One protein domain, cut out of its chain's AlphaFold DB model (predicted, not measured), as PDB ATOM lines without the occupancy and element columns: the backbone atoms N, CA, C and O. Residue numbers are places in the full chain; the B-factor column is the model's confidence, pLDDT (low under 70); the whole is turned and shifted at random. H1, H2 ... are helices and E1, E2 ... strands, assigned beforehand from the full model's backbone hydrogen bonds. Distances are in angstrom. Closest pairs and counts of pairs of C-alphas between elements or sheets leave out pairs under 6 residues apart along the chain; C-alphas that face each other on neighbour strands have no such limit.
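This is residues 3 to 172 of the 173 residues of an uncharacterized protein of Actinophytocola xanthii (UniProt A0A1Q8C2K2). The long helix H1 is the core, packed between a small three-stranded sheet, E2 E3 E4, over one side of it and the helices H3, H4 and H5 on the other; the ribbon E1 E5 packs near its first turns, and H2 lies at the far edge. Residues 3 to 41 form a long stretch with no named element. The printed part has 170 residues, with five named helices and six named strands in the order E1 H1 E2 E3 E4 E5 E6 H2 H3 H4 H5; both sheets, E2 - E3 - E4 and E1 - E5, are antiparallel. The class is mixed, helices and strands, with under half of the residues in named elements. The whole is compact, with a radius of gyration of the C-alphas of 15.7 A, and rounded, spanning 44 by 41 by 36 A.

E2, residues 68 to 72, E3, residues 75 to 79, and E4, residues 92 to 94, form a meander, each strand the antiparallel neighbour of the one before; E2 and E3 are a hairpin, as are E3 and E4. N of Glu 70 and O of Ala 77 are 2.8 A apart and N of Ile 78 and O of His 92 2.9 A, within hydrogen-bond range. H1, residues 48 to 62, is on one face of this sheet, making two layers, at a height over the sheet of 8.6 A; it runs along the strands, at 11 degrees to E2 on the local plane. The closest C-alphas of H1 and E2 are those of Gly 55 and Tyr 69, 5.5 A apart. E1, residues 42 to 47, and E5, residues 101 to 106, are antiparallel neighbours, with N of Leu 44 and O of Ile 104 at 2.9 A. E5 runs on into E6, residues 108 to 110, at 93 degrees; E6 pairs with no named strand, but residues 3 to 4 pair with its residues 108 to 109, antiparallel. H1 touches H5, residues 160 to 170, with residues 56 to 61 alone, at a steep tilt of 58 degrees, opposite ways; the C-alphas of Ser 60 and Leu 163 are closest, 4.7 A apart. H4, residues 140 to 151, and H5 form a helical hairpin; H4 touches H5 with residues 147 to 151 alone, the closest C-alphas being those of Cys 151 and Gln 160, 6.1 A apart. H3, residues 124 to 131, touches H4 about perpendicular, at 80 degrees, closest at the C-alphas of Ala 126 and Met 146, 5.3 A. H2, residues 113 to 122, is close to H3 but not clearly touching, the C-alphas of Ala 120 and Leu 127 being closest at 6.8 A. In H1, H2, H3, H4 and H5 every O i to N i+4 pair is within hydrogen-bond range.

E1 begins at C-alpha 42, (43.865, -17.967, -43.738), and is 16.2 A long. H1 measures 20.8 A, H4 16.3 A, E5 15.8 A, H5 15.3 A and H2 14.2 A. H5 ends at C-alpha 170, (51.693, 8.412, -40.627).

The C-alphas of Pro 87 and His 121 are the two farthest apart, 44.5 A. The printed part has no cut, and the link from E3 to E4, 12 residues, is long. The mean pLDDT of the printed part is 70.4; 63 residues are under 70, among them residues 3 to 43 and 107 to 113.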
ATOM      1  N   VAL A   3      36.966 -10.919 -47.032       41.91
ATOM      2  CA  VAL A   3      36.404  -9.965 -46.061       41.91
ATOM      3  C   VAL A   3      36.558 -10.609 -44.665       41.91
ATOM      4  O   VAL A   3      35.887 -11.589 -44.401       41.91
ATOM      5  N   ALA A   4      37.420 -10.128 -43.760       40.03
ATOM      6  CA  ALA A   4      37.438 -10.533 -42.334       40.03
ATOM      7  C   ALA A   4      36.149 -10.171 -41.529       40.03
ATOM      8  O   ALA A   4      35.374  -9.303 -41.924       40.03
ATOM      9  N   PHE A   5      35.889 -10.849 -40.401       42.31
ATOM     10  CA  PHE A   5      34.605 -10.822 -39.654       42.31
ATOM     11  C   PHE A   5      34.810 -10.803 -38.124       42.31
ATOM     12  O   PHE A   5      35.933 -10.937 -37.642       42.31
ATOM     13  N   PRO A   6      33.735 -10.772 -37.314       37.56
ATOM     14  CA  PRO A   6      32.841  -9.640 -37.058       37.56
ATOM     15  C   PRO A   6      33.396  -8.655 -36.002       37.56
ATOM     16  O   PRO A   6      32.770  -7.637 -35.722       37.56
ATOM     17  N   PHE A   7      34.560  -8.957 -35.420       37.38
ATOM     18  CA  PHE A   7      35.282  -8.117 -34.454       37.38
ATOM     19  C   PHE A   7      36.631  -7.630 -35.008       37.38
ATOM     20  O   PHE A   7      37.328  -6.876 -34.335       37.38
ATOM     21  N   LYS A   8      36.973  -8.036 -36.241       45.19
ATOM     22  CA  LYS A   8      38.185  -7.652 -36.964       45.19
ATOM     23  C   LYS A   8      37.843  -6.910 -38.279       45.19
ATOM     24  O   LYS A   8      36.849  -7.255 -38.924       45.19
ATOM     25  N   PRO A   9      38.630  -5.902 -38.699       45.56
ATOM     26  CA  PRO A   9      38.450  -5.159 -39.936       45.56
ATOM     27  C   PRO A   9      38.633  -6.068 -41.143       45.56
ATOM     28  O   PRO A   9      39.687  -6.666 -41.350       45.56
ATOM     29  N   ALA A  10      37.620  -6.112 -41.994       51.19
ATOM     30  CA  ALA A  10      37.689  -6.806 -43.262       51.19
ATOM     31  C   ALA A  10      38.389  -5.967 -44.328       51.19
ATOM     32  O   ALA A  10      37.846  -4.952 -44.763       51.19
ATOM     33  N   PHE A  11      39.548  -6.410 -44.807       54.59
ATOM     34  CA  PHE A  11      40.099  -5.841 -46.029       54.59
ATOM     35  C   PHE A  11      39.497  -6.547 -47.250       54.59
ATOM     36  O   PHE A  11      39.712  -7.751 -47.412       54.59
ATOM     37  N   PRO A  12      38.757  -5.843 -48.119       53.84
ATOM     38  CA  PRO A  12      38.213  -6.436 -49.328       53.84
ATOM     39  C   PRO A  12      39.338  -6.688 -50.349       53.84
ATOM     40  O   PRO A  12      39.771  -5.812 -51.091       53.84
ATOM     41  N   GLY A  13      39.855  -7.916 -50.360       41.69
ATOM     42  CA  GLY A  13      40.939  -8.326 -51.254       41.69
ATOM     43  C   GLY A  13      40.428  -8.873 -52.589       41.69
ATOM     44  O   GLY A  13      39.548  -9.742 -52.615       41.69
ATOM     45  N   VAL A  14      41.011  -8.431 -53.706       37.22
ATOM     46  CA  VAL A  14      40.864  -9.082 -55.020       37.22
ATOM     47  C   VAL A  14      41.976 -10.121 -55.166       37.22
ATOM     48  O   VAL A  14      43.156  -9.794 -55.066       37.22
ATOM     49  N   LEU A  15      41.612 -11.385 -55.403       33.53
ATOM     50  CA  LEU A  15      42.597 -12.412 -55.748       33.53
ATOM     51  C   LEU A  15      43.153 -12.110 -57.142       33.53
ATOM     52  O   LEU A  15      42.390 -11.849 -58.074       33.53
ATOM     53  N   ALA A  16      44.475 -12.172 -57.296       30.12
ATOM     54  CA  ALA A  16      45.093 -12.093 -58.614       30.12
ATOM     55  C   ALA A  16      44.564 -13.230 -59.508       30.12
ATOM     56  O   ALA A  16      44.346 -14.352 -59.044       30.12
ATOM     57  N   ARG A  17      44.351 -12.946 -60.798       31.05
ATOM     58  CA  ARG A  17      43.832 -13.926 -61.764       31.05
ATOM     59  C   ARG A  17      44.762 -15.150 -61.795       31.05
ATOM     60  O   ARG A  17      45.926 -15.015 -62.149       31.05
ATOM     61  N   GLY A  18      44.250 -16.319 -61.407       35.06
ATOM     62  CA  GLY A  18      45.018 -17.574 -61.354       35.06
ATOM     63  C   GLY A  18      45.704 -17.884 -60.017       35.06
ATOM     64  O   GLY A  18      46.286 -18.954 -59.893       35.06
ATOM     65  N   ALA A  19      45.612 -17.013 -59.007       35.56
ATOM     66  CA  ALA A  19      46.061 -17.338 -57.656       35.56
ATOM     67  C   ALA A  19      44.976 -18.144 -56.929       35.56
ATOM     68  O   ALA A  19      43.898 -17.626 -56.624       35.56
ATOM     69  N   THR A  20      45.254 -19.416 -56.654       38.22
ATOM     70  CA  THR A  20      44.440 -20.223 -55.743       38.22
ATOM     71  C   THR A  20      44.836 -19.851 -54.313       38.22
ATOM     72  O   THR A  20      46.012 -19.987 -53.973       38.22
ATOM     73  N   PRO A  21      43.921 -19.349 -53.465       42.94
ATOM     74  CA  PRO A  21      44.218 -19.216 -52.046       42.94
ATOM     75  C   PRO A  21      44.491 -20.613 -51.475       42.94
ATOM     76  O   PRO A  21      43.828 -21.572 -51.878       42.94
ATOM     77  N   SER A  22      45.430 -20.731 -50.529       39.94
ATOM     78  CA  SER A  22      45.761 -22.010 -49.871       39.94
ATOM     79  C   SER A  22      44.532 -22.696 -49.246       39.94
ATOM     80  O   SER A  22      44.545 -23.904 -49.030       39.94
ATOM     81  N   ALA A  23      43.432 -21.956 -49.051       37.16
ATOM     82  CA  ALA A  23      42.094 -22.489 -48.834       37.16
ATOM     83  C   ALA A  23      41.086 -21.846 -49.808       37.16
ATOM     84  O   ALA A  23      40.773 -20.659 -49.721       37.16
ATOM     85  N   THR A  24      40.547 -22.632 -50.745       34.41
ATOM     86  CA  THR A  24      39.417 -22.207 -51.587       34.41
ATOM     87  C   THR A  24      38.115 -22.543 -50.865       34.41
ATOM     88  O   THR A  24      37.701 -23.696 -50.851       34.41
ATOM     89  N   ILE A  25      37.460 -21.549 -50.259       36.72
ATOM     90  CA  ILE A  25      36.137 -21.730 -49.643       36.72
ATOM     91  C   ILE A  25      35.081 -21.506 -50.727       36.72
ATOM     92  O   ILE A  25      34.865 -20.371 -51.156       36.72
ATOM     93  N   THR A  26      34.449 -22.574 -51.217       32.72
ATOM     94  CA  THR A  26      33.480 -22.532 -52.329       32.72
ATOM     95  C   THR A  26      32.068 -22.113 -51.916       32.72
ATOM     96  O   THR A  26      31.349 -21.582 -52.758       32.72
ATOM     97  N   SER A  27      31.710 -22.241 -50.635       32.62
ATOM     98  CA  SER A  27      30.409 -21.857 -50.067       32.62
ATOM     99  C   SER A  27      30.554 -21.451 -48.589       32.62
ATOM    100  O   SER A  27      31.423 -22.002 -47.914       32.62
ATOM    101  N   PRO A  28      29.703 -20.557 -48.037       36.66
ATOM    102  CA  PRO A  28      29.659 -20.271 -46.597       36.66
ATOM    103  C   PRO A  28      29.409 -21.516 -45.728       36.66
ATOM    104  O   PRO A  28      29.851 -21.566 -44.584       36.66
ATOM    105  N   THR A  29      28.720 -22.524 -46.272       38.28
ATOM    106  CA  THR A  29      28.490 -23.829 -45.625       38.28
ATOM    107  C   THR A  29      29.564 -24.864 -45.945       38.28
ATOM    108  O   THR A  29      29.670 -25.850 -45.223       38.28
ATOM    109  N   ASP A  30      30.379 -24.630 -46.977       38.78
ATOM    110  CA  ASP A  30      31.519 -25.479 -47.352       38.78
ATOM    111  C   ASP A  30      32.808 -24.944 -46.723       38.78
ATOM    112  O   ASP A  30      33.885 -25.033 -47.320       38.78
ATOM    113  N   SER A  31      32.718 -24.353 -45.525       38.91
ATOM    114  CA  SER A  31      33.928 -24.182 -44.728       38.91
ATOM    115  C   SER A  31      34.548 -25.571 -44.606       38.91
ATOM    116  O   SER A  31      33.864 -26.480 -44.119       38.91
ATOM    117  N   PRO A  32      35.794 -25.789 -45.072       35.59
ATOM    118  CA  PRO A  32      36.480 -27.016 -44.721       35.59
ATOM    119  C   PRO A  32      36.386 -27.119 -43.201       35.59
ATOM    120  O   PRO A  32      36.493 -26.104 -42.512       35.59
ATOM    121  N   ASN A  33      36.100 -28.312 -42.682       37.56
ATOM    122  CA  ASN A  33      36.207 -28.585 -41.254       37.56
ATOM    123  C   ASN A  33      37.672 -28.358 -40.857       37.56
ATOM    124  O   ASN A  33      38.464 -29.295 -40.802       37.56
ATOM    125  N   VAL A  34      38.048 -27.097 -40.657       38.59
ATOM    126  CA  VAL A  34      39.316 -26.702 -40.077       38.59
ATOM    127  C   VAL A  34      39.154 -26.993 -38.588       38.59
ATOM    128  O   VAL A  34      38.207 -26.487 -37.972       38.59
ATOM    129  N   PRO A  35      39.991 -27.863 -37.999       31.45
ATOM    130  CA  PRO A  35      39.943 -28.122 -36.568       31.45
ATOM    131  C   PRO A  35      40.162 -26.791 -35.831       31.45
ATOM    132  O   PRO A  35      41.257 -26.243 -35.888       31.45
ATOM    133  N   GLY A  36      39.113 -26.236 -35.211       36.25
ATOM    134  CA  GLY A  36      39.163 -24.911 -34.569       36.25
ATOM    135  C   GLY A  36      37.889 -24.058 -34.666       36.25
ATOM    136  O   GLY A  36      37.765 -23.077 -33.940       36.25
ATOM    137  N   GLY A  37      36.904 -24.441 -35.488       36.38
ATOM    138  CA  GLY A  37      35.644 -23.696 -35.639       36.38
ATOM    139  C   GLY A  37      35.663 -22.706 -36.812       36.38
ATOM    140  O   GLY A  37      36.592 -22.704 -37.609       36.38
ATOM    141  N   LEU A  38      34.617 -21.879 -36.928       41.25
ATOM    142  CA  LEU A  38      34.323 -20.920 -38.022       41.25
ATOM    143  C   LEU A  38      35.417 -19.854 -38.316       41.25
ATOM    144  O   LEU A  38      35.183 -18.954 -39.120       41.25
ATOM    145  N   TYR A  39      36.583 -19.936 -37.671       48.69
ATOM    146  CA  TYR A  39      37.617 -18.903 -37.583       48.69
ATOM    147  C   TYR A  39      38.998 -19.484 -37.904       48.69
ATOM    148  O   TYR A  39      39.873 -19.546 -37.047       48.69
ATOM    149  N   ALA A  40      39.184 -19.975 -39.127       47.78
ATOM    150  CA  ALA A  40      40.505 -20.393 -39.571       47.78
ATOM    151  C   ALA A  40      41.340 -19.162 -39.941       47.78
ATOM    152  O   ALA A  40      40.885 -18.320 -40.717       47.78
ATOM    153  N   ASP A  41      42.561 -19.091 -39.420       57.00
ATOM    154  CA  ASP A  41      43.581 -18.183 -39.924       57.00
ATOM    155  C   ASP A  41      43.931 -18.594 -41.357       57.00
ATOM    156  O   ASP A  41      44.406 -19.703 -41.619       57.00
ATOM    157  N   ILE A  42      43.629 -17.721 -42.315       61.03
ATOM    158  CA  ILE A  42      43.865 -17.967 -43.738       61.03
ATOM    159  C   ILE A  42      45.010 -17.062 -44.190       61.03
ATOM    160  O   ILE A  42      45.052 -15.878 -43.873       61.03
ATOM    161  N   GLY A  43      45.942 -17.604 -44.969       67.44
ATOM    162  CA  GLY A  43      46.961 -16.803 -45.642       67.44
ATOM    163  C   GLY A  43      46.387 -16.099 -46.871       67.44
ATOM    164  O   GLY A  43      45.971 -16.751 -47.835       67.44
ATOM    165  N   LEU A  44      46.367 -14.763 -46.870       75.38
ATOM    166  CA  LEU A  44      46.137 -13.966 -48.075       75.38
ATOM    167  C   LEU A  44      47.483 -13.596 -48.693       75.38
ATOM    168  O   LEU A  44      48.226 -12.784 -48.147       75.38
ATOM    169  N   ARG A  45      47.760 -14.151 -49.874       79.25
ATOM    170  CA  ARG A  45      48.967 -13.845 -50.643       79.25
ATOM    171  C   ARG A  45      48.736 -12.660 -51.575       79.25
ATOM    172  O   ARG A  45      47.986 -12.757 -52.550       79.25
ATOM    173  N   CYS A  46      49.385 -11.537 -51.301       80.31
ATOM    174  CA  CYS A  46      49.145 -10.277 -51.997       80.31
ATOM    175  C   CYS A  46      50.435  -9.524 -52.347       80.31
ATOM    176  O   CYS A  46      51.494  -9.746 -51.770       80.31
ATOM    177  N   ARG A  47      50.350  -8.613 -53.320       87.81
ATOM    178  CA  ARG A  47      51.463  -7.717 -53.674       87.81
ATOM    179  C   ARG A  47      51.697  -6.680 -52.577       87.81
ATOM    180  O   ARG A  47      50.797  -6.412 -51.783       87.81
ATOM    181  N   ARG A  48      52.865  -6.032 -52.602       89.50
ATOM    182  CA  ARG A  48      53.224  -4.953 -51.667       89.50
ATOM    183  C   ARG A  48      52.176  -3.836 -51.594       89.50
ATOM    184  O   ARG A  48      51.821  -3.433 -50.494       89.50
ATOM    185  N   SER A  49      51.667  -3.364 -52.735       88.12
ATOM    186  CA  SER A  49      50.643  -2.306 -52.796       88.12
ATOM    187  C   SER A  49      49.390  -2.681 -52.002       88.12
ATOM    188  O   SER A  49      48.925  -1.929 -51.149       88.12
ATOM    189  N   VAL A  50      48.894  -3.898 -52.217       87.00
ATOM    190  CA  VAL A  50      47.736  -4.446 -51.507       87.00
ATOM    191  C   VAL A  50      48.044  -4.632 -50.019       87.00
ATOM    192  O   VAL A  50      47.229  -4.243 -49.192       87.00
ATOM    193  N   ALA A  51      49.226  -5.145 -49.663       87.44
ATOM    194  CA  ALA A  51      49.657  -5.274 -48.268       87.44
ATOM    195  C   ALA A  51      49.723  -3.916 -47.544       87.44
ATOM    196  O   ALA A  51      49.356  -3.815 -46.375       87.44
ATOM    197  N   GLN A  52      50.140  -2.853 -48.236       90.12
ATOM    198  CA  GLN A  52      50.139  -1.495 -47.694       90.12
ATOM    199  C   GLN A  52      48.725  -0.961 -47.466       90.12
ATOM    200  O   GLN A  52      48.453  -0.413 -46.401       90.12
ATOM    201  N   TRP A  53      47.809  -1.165 -48.416       88.12
ATOM    202  CA  TRP A  53      46.403  -0.807 -48.225       88.12
ATOM    203  C   TRP A  53      45.743  -1.602 -47.090       88.12
ATOM    204  O   TRP A  53      44.976  -1.016 -46.323       88.12
ATOM    205  N   ILE A  54      46.077  -2.891 -46.935       86.25
ATOM    206  CA  ILE A  54      45.678  -3.702 -45.775       86.25
ATOM    207  C   ILE A  54      46.175  -3.031 -44.497       86.25
ATOM    208  O   ILE A  54      45.364  -2.708 -43.634       86.25
ATOM    209  N   GLY A  55      47.474  -2.735 -44.403       86.56
ATOM    210  CA  GLY A  55      48.063  -2.087 -43.231       86.56
ATOM    211  C   GLY A  55      47.385  -0.763 -42.871       86.56
ATOM    212  O   GLY A  55      47.003  -0.576 -41.720       86.56
ATOM    213  N   VAL A  56      47.157   0.124 -43.847       88.25
ATOM    214  CA  VAL A  56      46.429   1.394 -43.643       88.25
ATOM    215  C   VAL A  56      45.033   1.146 -43.080       88.25
ATOM    216  O   VAL A  56      44.618   1.802 -42.123       88.25
ATOM    217  N   TYR A  57      44.305   0.186 -43.648       85.25
ATOM    218  CA  TYR A  57      42.957  -0.120 -43.200       85.25
ATOM    219  C   TYR A  57      42.936  -0.686 -41.776       85.25
ATOM    220  O   TYR A  57      42.200  -0.166 -40.935       85.25
ATOM    221  N   LEU A  58      43.767  -1.687 -41.473       81.69
ATOM    222  CA  LEU A  58      43.796  -2.308 -40.148       81.69
ATOM    223  C   LEU A  58      44.261  -1.305 -39.080       81.69
ATOM    224  O   LEU A  58      43.610  -1.185 -38.042       81.69
ATOM    225  N   GLN A  59      45.302  -0.510 -39.360       85.94
ATOM    226  CA  GLN A  59      45.763   0.563 -38.464       85.94
ATOM    227  C   GLN A  59      44.681   1.608 -38.205       85.94
ATOM    228  O   GLN A  59      44.504   2.049 -37.074       85.94
ATOM    229  N   SER A  60      43.930   1.998 -39.236       83.75
ATOM    230  CA  SER A  60      42.836   2.957 -39.069       83.75
ATOM    231  C   SER A  60      41.664   2.402 -38.263       83.75
ATOM    232  O   SER A  60      40.923   3.169 -37.660       83.75
ATOM    233  N   PHE A  61      41.472   1.085 -38.260       78.25
ATOM    234  CA  PHE A  61      40.346   0.453 -37.586       78.25
ATOM    235  C   PHE A  61      40.651   0.132 -36.120       78.25
ATOM    236  O   PHE A  61      39.846   0.447 -35.248       78.25
ATOM    237  N   TYR A  62      41.806  -0.472 -35.836       76.75
ATOM    238  CA  TYR A  62      42.209  -0.805 -34.464       76.75
ATOM    239  C   TYR A  62      42.921   0.351 -33.750       76.75
ATOM    240  O   TYR A  62      42.980   0.406 -32.523       76.75
ATOM    241  N   GLY A  63      43.440   1.309 -34.516       74.12
ATOM    242  CA  GLY A  63      44.349   2.335 -34.030       74.12
ATOM    243  C   GLY A  63      45.801   1.858 -34.065       74.12
ATOM    244  O   GLY A  63      46.107   0.696 -33.799       74.12
ATOM    245  N   SER A  64      46.714   2.790 -34.338       68.69
ATOM    246  CA  SER A  64      48.153   2.522 -34.488       68.69
ATOM    247  C   SER A  64      48.851   2.040 -33.210       68.69
ATOM    248  O   SER A  64      49.978   1.556 -33.268       68.69
ATOM    249  N   ALA A  65      48.192   2.174 -32.054       69.38
ATOM    250  CA  ALA A  65      48.654   1.629 -30.781       69.38
ATOM    251  C   ALA A  65      48.315   0.139 -30.604       69.38
ATOM    252  O   ALA A  65      48.926  -0.507 -29.763       69.38
ATOM    253  N   GLN A  66      47.337  -0.381 -31.357       77.44
ATOM    254  CA  GLN A  66      46.917  -1.783 -31.303       77.44
ATOM    255  C   GLN A  66      47.534  -2.610 -32.417       77.44
ATOM    256  O   GLN A  66      48.013  -3.708 -32.167       77.44
ATOM    257  N   ILE A  67      47.528  -2.067 -33.634       81.81
ATOM    258  CA  ILE A  67      48.189  -2.684 -34.772       81.81
ATOM    259  C   ILE A  67      49.072  -1.664 -35.478       81.81
ATOM    260  O   ILE A  67      48.665  -0.519 -35.671       81.81
ATOM    261  N   ARG A  68      50.263  -2.066 -35.911       86.06
ATOM    262  CA  ARG A  68      51.165  -1.221 -36.696       86.06
ATOM    263  C   ARG A  68      51.890  -2.044 -37.747       86.06
ATOM    264  O   ARG A  68      52.523  -3.042 -37.437       86.06
ATOM    265  N   TYR A  69      51.818  -1.581 -38.987       88.69
ATOM    266  CA  TYR A  69      52.552  -2.136 -40.121       88.69
ATOM    267  C   TYR A  69      53.732  -1.215 -40.400       88.69
ATOM    268  O   TYR A  69      53.542  -0.027 -40.662       88.69
ATOM    269  N   GLU A  70      54.935  -1.767 -40.352       90.31
ATOM    270  CA  GLU A  70      56.193  -1.067 -40.579       90.31
ATOM    271  C   GLU A  70      56.946  -1.756 -41.723       90.31
ATOM    272  O   GLU A  70      57.128  -2.971 -41.723       90.31
ATOM    273  N   TRP A  71      57.406  -0.988 -42.708       91.81
ATOM    274  CA  TRP A  71      58.201  -1.525 -43.812       91.81
ATOM    275  C   TRP A  71      59.692  -1.317 -43.557       91.81
ATOM    276  O   TRP A  71      60.160  -0.184 -43.478       91.81
ATOM    277  N   ARG A  72      60.454  -2.411 -43.498       92.81
ATOM    278  CA  ARG A  72      61.916  -2.421 -43.338       92.81
ATOM    279  C   ARG A  72      62.557  -2.896 -44.634       92.81
ATOM    280  O   ARG A  72      62.877  -4.069 -44.796       92.81
ATOM    281  N   GLY A  73      62.673  -1.981 -45.595       91.56
ATOM    282  CA  GLY A  73      63.026  -2.341 -46.968       91.56
ATOM    283  C   GLY A  73      61.907  -3.160 -47.619       91.56
ATOM    284  O   GLY A  73      60.774  -2.681 -47.754       91.56
ATOM    285  N   ASP A  74      62.218  -4.389 -48.023       92.81
ATOM    286  CA  ASP A  74      61.277  -5.366 -48.575       92.81
ATOM    287  C   ASP A  74      60.584  -6.220 -47.505       92.81
ATOM    288  O   ASP A  74      59.641  -6.924 -47.826       92.81
ATOM    289  N   ILE A  75      60.974  -6.126 -46.235       93.62
ATOM    290  CA  ILE A  75      60.354  -6.896 -45.151       93.62
ATOM    291  C   ILE A  75      59.189  -6.099 -44.557       93.62
ATOM    292  O   ILE A  75      59.327  -4.905 -44.270       93.62
ATOM    293  N   LEU A  76      58.049  -6.757 -44.342       91.00
ATOM    294  CA  LEU A  76      56.930  -6.205 -43.580       91.00
ATOM    295  C   LEU A  76      57.034  -6.665 -42.122       91.00
ATOM    296  O   LEU A  76      57.025  -7.859 -41.849       91.00
ATOM    297  N   ALA A  77      57.112  -5.721 -41.191       91.19
ATOM    298  CA  ALA A  77      57.015  -5.958 -39.757       91.19
ATOM    299  C   ALA A  77      55.604  -5.587 -39.272       91.19
ATOM    300  O   ALA A  77      55.169  -4.445 -39.437       91.19
ATOM    301  N   ILE A  78      54.890  -6.546 -38.686       87.62
ATOM    302  CA  ILE A  78      53.554  -6.360 -38.110       87.62
ATOM    303  C   ILE A  78      53.691  -6.379 -36.590       87.62
ATOM    304  O   ILE A  78      54.276  -7.302 -36.032       87.62
ATOM    305  N   HIS A  79      53.180  -5.333 -35.948       86.31
ATOM    306  CA  HIS A  79      53.021  -5.245 -34.505       86.31
ATOM    307  C   HIS A  79      51.540  -5.348 -34.169       86.31
ATOM    308  O   HIS A  79      50.810  -4.443 -34.558       86.31
ATOM    309  N   ASP A  80      51.092  -6.396 -33.490       78.19
ATOM    310  CA  ASP A  80      49.665  -6.659 -33.222       78.19
ATOM    311  C   ASP A  80      49.378  -7.254 -31.829       78.19
ATOM    312  O   ASP A  80      48.239  -7.616 -31.537       78.19
ATOM    313  N   ASP A  81      50.381  -7.272 -30.944       72.50
ATOM    314  CA  ASP A  81      50.245  -7.594 -29.518       72.50
ATOM    315  C   ASP A  81      50.406  -6.325 -28.658       72.50
ATOM    316  O   ASP A  81      51.500  -6.007 -28.181       72.50
ATOM    317  N   PRO A  82      49.334  -5.537 -28.470       69.69
ATOM    318  CA  PRO A  82      49.407  -4.300 -27.702       69.69
ATOM    319  C   PRO A  82      49.423  -4.504 -26.186       69.69
ATOM    320  O   PRO A  82      49.574  -3.526 -25.450       69.69
ATOM    321  N   TRP A  83      49.243  -5.738 -25.714       75.81
ATOM    322  CA  TRP A  83      49.257  -6.079 -24.293       75.81
ATOM    323  C   TRP A  83      50.540  -6.798 -23.867       75.81
ATOM    324  O   TRP A  83      50.688  -7.064 -22.676       75.81
ATOM    325  N   ASP A  84      51.471  -7.025 -24.804       69.38
ATOM    326  CA  ASP A  84      52.722  -7.757 -24.579       69.38
ATOM    327  C   ASP A  84      52.441  -9.120 -23.922       69.38
ATOM    328  O   ASP A  84      53.102  -9.530 -22.967       69.38
ATOM    329  N   GLU A  85      51.387  -9.796 -24.389       71.00
ATOM    330  CA  GLU A  85      51.022 -11.143 -23.938       71.00
ATOM    331  C   GLU A  85      52.091 -12.164 -24.360       71.00
ATOM    332  O   GLU A  85      52.302 -13.168 -23.670       71.00
ATOM    333  N   HIS A  86      52.818 -11.867 -25.443       68.88
ATOM    334  CA  HIS A  86      53.885 -12.683 -26.014       68.88
ATOM    335  C   HIS A  86      55.185 -11.875 -26.211       68.88
ATOM    336  O   HIS A  86      55.634 -11.643 -27.343       68.88
ATOM    337  N   PRO A  87      55.850 -11.480 -25.104       60.53
ATOM    338  CA  PRO A  87      57.062 -10.673 -25.150       60.53
ATOM    339  C   PRO A  87      58.193 -11.453 -25.824       60.53
ATOM    340  O   PRO A  87      58.739 -12.409 -25.272       60.53
ATOM    341  N   GLY A  88      58.554 -11.034 -27.038       62.69
ATOM    342  CA  GLY A  88      59.606 -11.647 -27.859       62.69
ATOM    343  C   GLY A  88      59.136 -12.195 -29.208       62.69
ATOM    344  O   GLY A  88      59.978 -12.499 -30.049       62.69
ATOM    345  N   GLU A  89      57.825 -12.271 -29.444       70.75
ATOM    346  CA  GLU A  89      57.261 -12.699 -30.735       70.75
ATOM    347  C   GLU A  89      56.975 -11.516 -31.681       70.75
ATOM    348  O   GLU A  89      56.632 -11.712 -32.847       70.75
ATOM    349  N   GLN A  90      57.198 -10.288 -31.198       77.50
ATOM    350  CA  GLN A  90      56.940  -9.036 -31.904       77.50
ATOM    351  C   GLN A  90      58.230  -8.321 -32.357       77.50
ATOM    352  O   GLN A  90      59.194  -8.226 -31.591       77.50
ATOM    353  N   PRO A  91      58.247  -7.705 -33.554       85.19
ATOM    354  CA  PRO A  91      57.215  -7.799 -34.586       85.19
ATOM    355  C   PRO A  91      57.224  -9.151 -35.305       85.19
ATOM    356  O   PRO A  91      58.286  -9.742 -35.516       85.19
ATOM    357  N   HIS A  92      56.064  -9.555 -35.817       82.06
ATOM    358  CA  HIS A  92      55.980 -10.622 -36.808       82.06
ATOM    359  C   HIS A  92      56.567 -10.137 -38.137       82.06
ATOM    360  O   HIS A  92      56.137  -9.126 -38.697       82.06
ATOM    361  N   LEU A  93      57.572 -10.852 -38.645       86.88
ATOM    362  CA  LEU A  93      58.236 -10.511 -39.901       86.88
ATOM    363  C   LEU A  93      57.656 -11.332 -41.053       86.88
ATOM    364  O   LEU A  93      57.725 -12.559 -41.055       86.88
ATOM    365  N   VAL A  94      57.136 -10.635 -42.058       85.94
ATOM    366  CA  VAL A  94      56.620 -11.208 -43.300       85.94
ATOM    367  C   VAL A  94      57.586 -10.873 -44.429       85.94
ATOM    368  O   VAL A  94      57.796  -9.708 -44.781       85.94
ATOM    369  N   TYR A  95      58.169 -11.920 -45.002       89.44
ATOM    370  CA  TYR A  95      59.101 -11.831 -46.119       89.44
ATOM    371  C   TYR A  95      58.357 -12.005 -47.446       89.44
ATOM    372  O   TYR A  95      57.416 -12.805 -47.509       89.44
ATOM    373  N   PRO A  96      58.764 -11.296 -48.512       90.88
ATOM    374  CA  PRO A  96      58.255 -11.585 -49.838       90.88
ATOM    375  C   PRO A  96      58.730 -12.966 -50.296       90.88
ATOM    376  O   PRO A  96      59.852 -13.395 -50.025       90.88
ATOM    377  N   ASP A  97      57.872 -13.656 -51.030       85.06
ATOM    378  CA  ASP A  97      58.231 -14.868 -51.754       85.06
ATOM    379  C   ASP A  97      59.068 -14.574 -53.021       85.06
ATOM    380  O   ASP A  97      59.407 -13.430 -53.334       85.06
ATOM    381  N   ALA A  98      59.361 -15.622 -53.800       87.06
ATOM    382  CA  ALA A  98      60.096 -15.517 -55.064       87.06
ATOM    383  C   ALA A  98      59.412 -14.637 -56.137       87.06
ATOM    384  O   ALA A  98      60.089 -14.153 -57.041       87.06
ATOM    385  N   ASP A  99      58.100 -14.418 -56.032       85.25
ATOM    386  CA  ASP A  99      57.293 -13.570 -56.914       85.25
ATOM    387  C   ASP A  99      57.065 -12.159 -56.324       85.25
ATOM    388  O   ASP A  99      56.287 -11.371 -56.872       85.25
ATOM    389  N   GLY A 100      57.697 -11.828 -55.192       85.25
ATOM    390  CA  GLY A 100      57.538 -10.548 -54.503       85.25
ATOM    391  C   GLY A 100      56.210 -10.378 -53.751       85.25
ATOM    392  O   GLY A 100      55.801  -9.238 -53.496       85.25
ATOM    393  N   ARG A 101      55.495 -11.465 -53.426       85.94
ATOM    394  CA  ARG A 101      54.214 -11.415 -52.696       85.94
ATOM    395  C   ARG A 101      54.384 -11.758 -51.222       85.94
ATOM    396  O   ARG A 101      55.237 -12.544 -50.838       85.94
ATOM    397  N   TYR A 102      53.512 -11.172 -50.417       83.94
ATOM    398  CA  TYR A 102      53.474 -11.277 -48.965       83.94
ATOM    399  C   TYR A 102      52.267 -12.111 -48.576       83.94
ATOM    400  O   TYR A 102      51.186 -11.910 -49.133       83.94
ATOM    401  N   GLU A 103      52.439 -13.024 -47.631       81.94
ATOM    402  CA  GLU A 103      51.338 -13.779 -47.045       81.94
ATOM    403  C   GLU A 103      50.955 -13.151 -45.706       81.94
ATOM    404  O   GLU A 103      51.748 -13.136 -44.770       81.94
ATOM    405  N   ILE A 104      49.747 -12.590 -45.635       78.44
ATOM    406  CA  ILE A 104      49.186 -12.026 -44.404       78.44
ATOM    407  C   ILE A 104      48.163 -13.018 -43.864       78.44
ATOM    408  O   ILE A 104      47.152 -13.299 -44.517       78.44
ATOM    409  N   ILE A 105      48.452 -13.550 -42.682       73.44
ATOM    410  CA  ILE A 105      47.632 -14.547 -42.005       73.44
ATOM    411  C   ILE A 105      46.696 -13.823 -41.040       73.44
ATOM    412  O   ILE A 105      47.146 -13.218 -40.078       73.44
ATOM    413  N   GLU A 106      45.400 -13.876 -41.327       70.25
ATOM    414  CA  GLU A 106      44.329 -13.280 -40.520       70.25
ATOM    415  C   GLU A 106      43.056 -14.130 -40.691       70.25
ATOM    416  O   GLU A 106      42.965 -14.924 -41.640       70.25
ATOM    417  N   PRO A 107      42.021 -13.963 -39.846       59.34
ATOM    418  CA  PRO A 107      40.752 -14.664 -40.004       59.34
ATOM    419  C   PRO A 107      39.920 -14.010 -41.117       59.34
ATOM    420  O   PRO A 107      38.923 -13.315 -40.888       59.34
ATOM    421  N   TRP A 108      40.351 -14.214 -42.361       62.88
ATOM    422  CA  TRP A 108      39.624 -13.801 -43.554       62.88
ATOM    423  C   TRP A 108      38.355 -14.643 -43.716       62.88
ATOM    424  O   TRP A 108      38.409 -15.867 -43.664       62.88
ATOM    425  N   LEU A 109      37.217 -14.022 -44.029       58.97
ATOM    426  CA  LEU A 109      36.072 -14.735 -44.602       58.97
ATOM    427  C   LEU A 109      35.964 -14.470 -46.099       58.97
ATOM    428  O   LEU A 109      36.549 -13.542 -46.644       58.97
ATOM    429  N   ARG A 110      35.182 -15.281 -46.801       60.78
ATOM    430  CA  ARG A 110      34.808 -14.996 -48.186       60.78
ATOM    431  C   ARG A 110      33.596 -14.062 -48.206       60.78
ATOM    432  O   ARG A 110      32.588 -14.339 -47.561       60.78
ATOM    433  N   ALA A 111      33.659 -12.991 -48.996       61.53
ATOM    434  CA  ALA A 111      32.466 -12.205 -49.303       61.53
ATOM    435  C   ALA A 111      31.502 -13.033 -50.163       61.53
ATOM    436  O   ALA A 111      31.947 -13.714 -51.090       61.53
ATOM    437  N   SER A 112      30.191 -12.921 -49.929       64.50
ATOM    438  CA  SER A 112      29.202 -13.466 -50.871       64.50
ATOM    439  C   SER A 112      29.402 -12.868 -52.269       64.50
ATOM    440  O   SER A 112      29.771 -11.696 -52.384       64.50
ATOM    441  N   ASP A 113      29.105 -13.634 -53.319       65.94
ATOM    442  CA  ASP A 113      29.270 -13.172 -54.703       65.94
ATOM    443  C   ASP A 113      28.404 -11.936 -55.003       65.94
ATOM    444  O   ASP A 113      28.861 -11.015 -55.675       65.94
ATOM    445  N   GLN A 114      27.201 -11.855 -54.418       70.50
ATOM    446  CA  GLN A 114      26.353 -10.662 -54.492       70.50
ATOM    447  C   GLN A 114      27.061  -9.437 -53.901       70.50
ATOM    448  O   GLN A 114      27.163  -8.405 -54.558       70.50
ATOM    449  N   ARG A 115      27.605  -9.550 -52.685       68.75
ATOM    450  CA  ARG A 115      28.316  -8.437 -52.040       68.75
ATOM    451  C   ARG A 115      29.582  -8.039 -52.798       68.75
ATOM    452  O   ARG A 115      29.922  -6.860 -52.849       68.75
ATOM    453  N   ALA A 116      30.276  -9.009 -53.391       68.81
ATOM    454  CA  ALA A 116      31.406  -8.742 -54.271       68.81
ATOM    455  C   ALA A 116      30.981  -7.967 -55.524       68.81
ATOM    456  O   ALA A 116      31.658  -7.010 -55.892       68.81
ATOM    457  N   ALA A 117      29.849  -8.326 -56.134       71.12
ATOM    458  CA  ALA A 117      29.290  -7.606 -57.273       71.12
ATOM    459  C   ALA A 117      28.831  -6.184 -56.902       71.12
ATOM    460  O   ALA A 117      29.114  -5.247 -57.641       71.12
ATOM    461  N   GLU A 118      28.188  -6.002 -55.745       76.56
ATOM    462  CA  GLU A 118      27.790  -4.683 -55.232       76.56
ATOM    463  C   GLU A 118      29.001  -3.768 -55.025       76.56
ATOM    464  O   GLU A 118      29.010  -2.638 -55.506       76.56
ATOM    465  N   LEU A 119      30.047  -4.261 -54.353       72.19
ATOM    466  CA  LEU A 119      31.271  -3.488 -54.134       72.19
ATOM    467  C   LEU A 119      31.996  -3.185 -55.450       72.19
ATOM    468  O   LEU A 119      32.500  -2.077 -55.619       72.19
ATOM    469  N   ALA A 120      31.999  -4.125 -56.399       75.69
ATOM    470  CA  ALA A 120      32.557  -3.892 -57.727       75.69
ATOM    471  C   ALA A 120      31.775  -2.855 -58.537       75.69
ATOM    472  O   ALA A 120      32.371  -2.107 -59.307       75.69
ATOM    473  N   HIS A 121      30.458  -2.792 -58.350       81.19
ATOM    474  CA  HIS A 121      29.613  -1.798 -58.993       81.19
ATOM    475  C   HIS A 121      29.775  -0.405 -58.371       81.19
ATOM    476  O   HIS A 121      29.827   0.582 -59.099       81.19
ATOM    477  N   LEU A 122      29.867  -0.322 -57.040       83.69
ATOM    478  CA  LEU A 122      29.973   0.944 -56.310       83.69
ATOM    479  C   LEU A 122      31.371   1.569 -56.383       83.69
ATOM    480  O   LEU A 122      31.489   2.793 -56.392       83.69
ATOM    481  N   HIS A 123      32.426   0.750 -56.443       85.12
ATOM    482  CA  HIS A 123      33.813   1.222 -56.373       85.12
ATOM    483  C   HIS A 123      34.718   0.628 -57.465       85.12
ATOM    484  O   HIS A 123      35.759   0.042 -57.148       85.12
ATOM    485  N   PRO A 124      34.372   0.783 -58.756       83.06
ATOM    486  CA  PRO A 124      35.178   0.242 -59.849       83.06
ATOM    487  C   PRO A 124      36.614   0.791 -59.839       83.06
ATOM    488  O   PRO A 124      37.562   0.030 -60.029       83.06
ATOM    489  N   ASP A 125      36.787   2.078 -59.527       85.50
ATOM    490  CA  ASP A 125      38.100   2.734 -59.501       85.50
ATOM    491  C   ASP A 125      38.978   2.228 -58.347       85.50
ATOM    492  O   ASP A 125      40.173   2.001 -58.522       85.50
ATOM    493  N   ALA A 126      38.391   1.960 -57.177       84.62
ATOM    494  CA  ALA A 126      39.123   1.377 -56.052       84.62
ATOM    495  C   ALA A 126      39.595  -0.049 -56.370       84.62
ATOM    496  O   ALA A 126      40.719  -0.432 -56.043       84.62
ATOM    497  N   LEU A 127      38.765  -0.835 -57.063       82.31
ATOM    498  CA  LEU A 127      39.175  -2.158 -57.530       82.31
ATOM    499  C   LEU A 127      40.264  -2.084 -58.604       82.31
ATOM    500  O   LEU A 127      41.139  -2.949 -58.625       82.31
ATOM    501  N   ALA A 128      40.244  -1.064 -59.467       81.00
ATOM    502  CA  ALA A 128      41.311  -0.825 -60.434       81.00
ATOM    503  C   ALA A 128      42.641  -0.496 -59.733       81.00
ATOM    504  O   ALA A 128      43.668  -1.074 -60.088       81.00
ATOM    505  N   ILE A 129      42.611   0.331 -58.683       82.75
ATOM    506  CA  ILE A 129      43.774   0.631 -57.831       82.75
ATOM    507  C   ILE A 129      44.328  -0.654 -57.201       82.75
ATOM    508  O   ILE A 129      45.521  -0.930 -57.309       82.75
ATOM    509  N   LEU A 130      43.466  -1.497 -56.618       81.25
ATOM    510  CA  LEU A 130      43.877  -2.781 -56.031       81.25
ATOM    511  C   LEU A 130      44.387  -3.799 -57.063       81.25
ATOM    512  O   LEU A 130      45.193  -4.674 -56.728       81.25
ATOM    513  N   ALA A 131      43.924  -3.707 -58.311       80.00
ATOM    514  CA  ALA A 131      44.436  -4.483 -59.434       80.00
ATOM    515  C   ALA A 131      45.778  -3.939 -59.962       80.00
ATOM    516  O   ALA A 131      46.562  -4.713 -60.519       80.00
ATOM    517  N   GLY A 132      46.106  -2.674 -59.704       78.19
ATOM    518  CA  GLY A 132      47.404  -2.060 -59.977       78.19
ATOM    519  C   GLY A 132      48.426  -2.199 -58.842       78.19
ATOM    520  O   GLY A 132      48.252  -2.966 -57.892       78.19
ATOM    521  N   ASP A 133      49.518  -1.444 -58.966       84.06
ATOM    522  CA  ASP A 133      50.605  -1.371 -57.977       84.06
ATOM    523  C   ASP A 133      50.660  -0.008 -57.264       84.06
ATOM    524  O   ASP A 133      51.656   0.333 -56.629       84.06
ATOM    525  N   GLU A 134      49.580   0.774 -57.346       84.44
ATOM    526  CA  GLU A 134      49.492   2.079 -56.692       84.44
ATOM    527  C   GLU A 134      49.534   1.947 -55.163       84.44
ATOM    528  O   GLU A 134      48.736   1.236 -54.541       84.44
ATOM    529  N   LEU A 135      50.490   2.655 -54.560       87.44
ATOM    530  CA  LEU A 135      50.714   2.675 -53.119       87.44
ATOM    531  C   LEU A 135      49.796   3.707 -52.439       87.44
ATOM    532  O   LEU A 135      49.430   4.711 -53.063       87.44
ATOM    533  N   PRO A 136      49.450   3.520 -51.152       85.00
ATOM    534  CA  PRO A 136      48.777   4.559 -50.384       85.00
ATOM    535  C   PRO A 136      49.582   5.860 -50.393       85.00
ATOM    536  O   PRO A 136      50.802   5.838 -50.260       85.00
ATOM    537  N   GLY A 137      48.902   6.995 -50.565       82.50
ATOM    538  CA  GLY A 137      49.549   8.310 -50.567       82.50
ATOM    539  C   GLY A 137      50.223   8.731 -51.875       82.50
ATOM    540  O   GLY A 137      50.644   9.879 -51.976       82.50
ATOM    541  N   ALA A 138      50.277   7.865 -52.898       80.25
ATOM    542  CA  ALA A 138      50.898   8.197 -54.184       80.25
ATOM    543  C   ALA A 138      50.227   9.389 -54.895       80.25
ATOM    544  O   ALA A 138      50.911  10.219 -55.492       80.25
ATOM    545  N   ALA A 139      48.896   9.486 -54.801       84.00
ATOM    546  CA  ALA A 139      48.112  10.615 -55.289       84.00
ATOM    547  C   ALA A 139      46.918  10.915 -54.352       84.00
ATOM    548  O   ALA A 139      46.326   9.980 -53.784       84.00
ATOM    549  N   PRO A 140      46.525  12.194 -54.180       83.06
ATOM    550  CA  PRO A 140      45.340  12.574 -53.405       83.06
ATOM    551  C   PRO A 140      44.039  11.933 -53.914       83.06
ATOM    552  O   PRO A 140      43.164  11.572 -53.120       83.06
ATOM    553  N   GLU A 141      43.916  11.754 -55.228       85.50
ATOM    554  CA  GLU A 141      42.750  11.163 -55.887       85.50
ATOM    555  C   GLU A 141      42.634   9.668 -55.560       85.50
ATOM    556  O   GLU A 141      41.594   9.236 -55.057       85.50
ATOM    557  N   THR A 142      43.720   8.902 -55.733       85.56
ATOM    558  CA  THR A 142      43.819   7.482 -55.340       85.56
ATOM    559  C   THR A 142      43.436   7.306 -53.873       85.56
ATOM    560  O   THR A 142      42.656   6.424 -53.509       85.56
ATOM    561  N   THR A 143      43.940   8.199 -53.022       85.75
ATOM    562  CA  THR A 143      43.669   8.188 -51.586       85.75
ATOM    563  C   THR A 143      42.189   8.407 -51.277       85.75
ATOM    564  O   THR A 143      41.610   7.679 -50.472       85.75
ATOM    565  N   SER A 144      41.549   9.364 -51.950       86.19
ATOM    566  CA  SER A 144      40.125   9.661 -51.767       86.19
ATOM    567  C   SER A 144      39.222   8.517 -52.239       86.19
ATOM    568  O   SER A 144      38.262   8.167 -51.546       86.19
ATOM    569  N   VAL A 145      39.548   7.906 -53.385       87.69
ATOM    570  CA  VAL A 145      38.828   6.750 -53.943       87.69
ATOM    571  C   VAL A 145      38.902   5.555 -52.993       87.69
ATOM    572  O   VAL A 145      37.872   4.984 -52.625       87.69
ATOM    573  N   MET A 146      40.108   5.212 -52.533       86.88
ATOM    574  CA  MET A 146      40.309   4.101 -51.603       86.88
ATOM    575  C   MET A 146      39.677   4.369 -50.236       86.88
ATOM    576  O   MET A 146      39.078   3.468 -49.654       86.88
ATOM    577  N   ALA A 147      39.726   5.605 -49.733       86.44
ATOM    578  CA  ALA A 147      39.067   5.958 -48.481       86.44
ATOM    579  C   ALA A 147      37.543   5.774 -48.548       86.44
ATOM    580  O   ALA A 147      36.956   5.290 -47.582       86.44
ATOM    581  N   ALA A 148      36.891   6.125 -49.665       86.69
ATOM    582  CA  ALA A 148      35.459   5.875 -49.850       86.69
ATOM    583  C   ALA A 148      35.149   4.370 -49.841       86.69
ATOM    584  O   ALA A 148      34.317   3.917 -49.059       86.69
ATOM    585  N   TYR A 149      35.898   3.594 -50.623       84.06
ATOM    586  CA  TYR A 149      35.764   2.139 -50.695       84.06
ATOM    587  C   TYR A 149      35.919   1.439 -49.336       84.06
ATOM    588  O   TYR A 149      35.117   0.579 -48.974       84.06
ATOM    589  N   LEU A 150      36.923   1.834 -48.549       81.94
ATOM    590  CA  LEU A 150      37.177   1.263 -47.224       81.94
ATOM    591  C   LEU A 150      36.145   1.711 -46.171       81.94
ATOM    592  O   LEU A 150      35.932   1.004 -45.184       81.94
ATOM    593  N   CYS A 151      35.495   2.864 -46.361       81.81
ATOM    594  CA  CYS A 151      34.432   3.354 -45.475       81.81
ATOM    595  C   CYS A 151      33.066   2.714 -45.748       81.81
ATOM    596  O   CYS A 151      32.287   2.573 -44.810       81.81
ATOM    597  N   ASP A 152      32.788   2.292 -46.982       76.94
ATOM    598  CA  ASP A 152      31.537   1.604 -47.347       76.94
ATOM    599  C   ASP A 152      31.556   0.102 -46.985       76.94
ATOM    600  O   ASP A 152      30.639  -0.675 -47.287       76.94
ATOM    601  N   HIS A 153      32.605  -0.320 -46.274       67.81
ATOM    602  CA  HIS A 153      32.714  -1.640 -45.685       67.81
ATOM    603  C   HIS A 153      31.688  -1.821 -44.538       67.81
ATOM    604  O   HIS A 153      31.630  -0.981 -43.642       67.81
ATOM    605  N   PRO A 154      30.914  -2.927 -44.473       57.97
ATOM    606  CA  PRO A 154      29.894  -3.147 -43.432       57.97
ATOM    607  C   PRO A 154      30.425  -3.148 -41.989       57.97
ATOM    608  O   PRO A 154      29.665  -2.911 -41.058       57.97
ATOM    609  N   GLY A 155      31.720  -3.407 -41.799       59.84
ATOM    610  CA  GLY A 155      32.390  -3.304 -40.500       59.84
ATOM    611  C   GLY A 155      32.900  -1.900 -40.157       59.84
ATOM    612  O   GLY A 155      33.265  -1.665 -39.012       59.84
ATOM    613  N   ALA A 156      32.949  -0.960 -41.107       67.19
ATOM    614  CA  ALA A 156      33.508   0.367 -40.874       67.19
ATOM    615  C   ALA A 156      32.678   1.158 -39.849       67.19
ATOM    616  O   ALA A 156      31.464   1.329 -39.979       67.19
ATOM    617  N   HIS A 157      33.338   1.695 -38.824       70.62
ATOM    618  CA  HIS A 157      32.676   2.546 -37.839       70.62
ATOM    619  C   HIS A 157      32.548   3.998 -38.339       70.62
ATOM    620  O   HIS A 157      33.314   4.457 -39.186       70.62
ATOM    621  N   LYS A 158      31.653   4.797 -37.738       73.94
ATOM    622  CA  LYS A 158      31.373   6.198 -38.148       73.94
ATOM    623  C   LYS A 158      32.599   7.127 -38.212       73.94
ATOM    624  O   LYS A 158      32.532   8.181 -38.834       73.94
ATOM    625  N   ARG A 159      33.703   6.771 -37.544       78.56
ATOM    626  CA  ARG A 159      34.961   7.540 -37.522       78.56
ATOM    627  C   ARG A 159      36.006   7.046 -38.534       78.56
ATOM    628  O   ARG A 159      37.094   7.609 -38.562       78.56
ATOM    629  N   GLN A 160      35.688   6.040 -39.358       81.38
ATOM    630  CA  GLN A 160      36.666   5.318 -40.186       81.38
ATOM    631  C   GLN A 160      37.415   6.254 -41.127       81.38
ATOM    632  O   GLN A 160      38.636   6.214 -41.168       81.38
ATOM    633  N   ARG A 161      36.702   7.164 -41.801       80.94
ATOM    634  CA  ARG A 161      37.314   8.145 -42.706       80.94
ATOM    635  C   ARG A 161      38.408   8.971 -42.023       80.94
ATOM    636  O   ARG A 161      39.507   9.077 -42.549       80.94
ATOM    637  N   ARG A 162      38.133   9.490 -40.824       82.19
ATOM    638  CA  ARG A 162      39.093  10.316 -40.078       82.19
ATOM    639  C   ARG A 162      40.326   9.521 -39.644       82.19
ATOM    640  O   ARG A 162      41.427  10.056 -39.639       82.19
ATOM    641  N   LEU A 163      40.136   8.264 -39.241       82.75
ATOM    642  CA  LEU A 163      41.243   7.403 -38.824       82.75
ATOM    643  C   LEU A 163      42.066   6.910 -40.021       82.75
ATOM    644  O   LEU A 163      43.279   6.784 -39.902       82.75
ATOM    645  N   LEU A 164      41.434   6.697 -41.179       83.38
ATOM    646  CA  LEU A 164      42.122   6.397 -42.436       83.38
ATOM    647  C   LEU A 164      43.025   7.558 -42.847       83.38
ATOM    648  O   LEU A 164      44.199   7.344 -43.122       83.38
ATOM    649  N   GLU A 165      42.503   8.786 -42.831       82.56
ATOM    650  CA  GLU A 165      43.283   9.996 -43.122       82.56
ATOM    651  C   GLU A 165      44.498  10.127 -42.190       82.56
ATOM    652  O   GLU A 165      45.594  10.431 -42.656       82.56
ATOM    653  N   ALA A 166      44.336   9.840 -40.894       81.56
ATOM    654  CA  ALA A 166      45.447   9.843 -39.943       81.56
ATOM    655  C   ALA A 166      46.500   8.763 -40.263       81.56
ATOM    656  O   ALA A 166      47.688   9.074 -40.325       81.56
ATOM    657  N   ALA A 167      46.072   7.527 -40.540       83.00
ATOM    658  CA  ALA A 167      46.973   6.429 -40.897       83.00
ATOM    659  C   ALA A 167      47.753   6.706 -42.197       83.00
ATOM    660  O   ALA A 167      48.928   6.367 -42.312       83.00
ATOM    661  N   LEU A 168      47.125   7.372 -43.169       82.75
ATOM    662  CA  LEU A 168      47.764   7.786 -44.422       82.75
ATOM    663  C   LEU A 168      48.824   8.880 -44.220       82.75
ATOM    664  O   LEU A 168      49.818   8.912 -44.944       82.75
ATOM    665  N   VAL A 169      48.635   9.771 -43.243       77.75
ATOM    666  CA  VAL A 169      49.649  10.770 -42.868       77.75
ATOM    667  C   VAL A 169      50.851  10.097 -42.207       77.75
ATOM    668  O   VAL A 169      51.988  10.432 -42.538       77.75
ATOM    669  N   ASP A 170      50.616   9.132 -41.316       72.12
ATOM    670  CA  ASP A 170      51.693   8.412 -40.627       72.12
ATOM    671  C   ASP A 170      52.510   7.514 -41.573       72.12
ATOM    672  O   ASP A 170      53.689   7.293 -41.321       72.12
ATOM    673  N   LEU A 171      51.942   7.079 -42.704       69.88
ATOM    674  CA  LEU A 171      52.645   6.286 -43.724       69.88
ATOM    675  C   LEU A 171      53.829   7.023 -44.389       69.88
ATOM    676  O   LEU A 171      54.674   6.384 -45.011       69.88
ATOM    677  N   HIS A 172      53.890   8.354 -44.270       58.50
ATOM    678  CA  HIS A 172      54.938   9.203 -44.851       58.50
ATOM    679  C   HIS A 172      55.956   9.726 -43.824       58.50
ATOM    680  O   HIS A 172      56.742  10.620 -44.152       58.50
TER     681      HIS A 172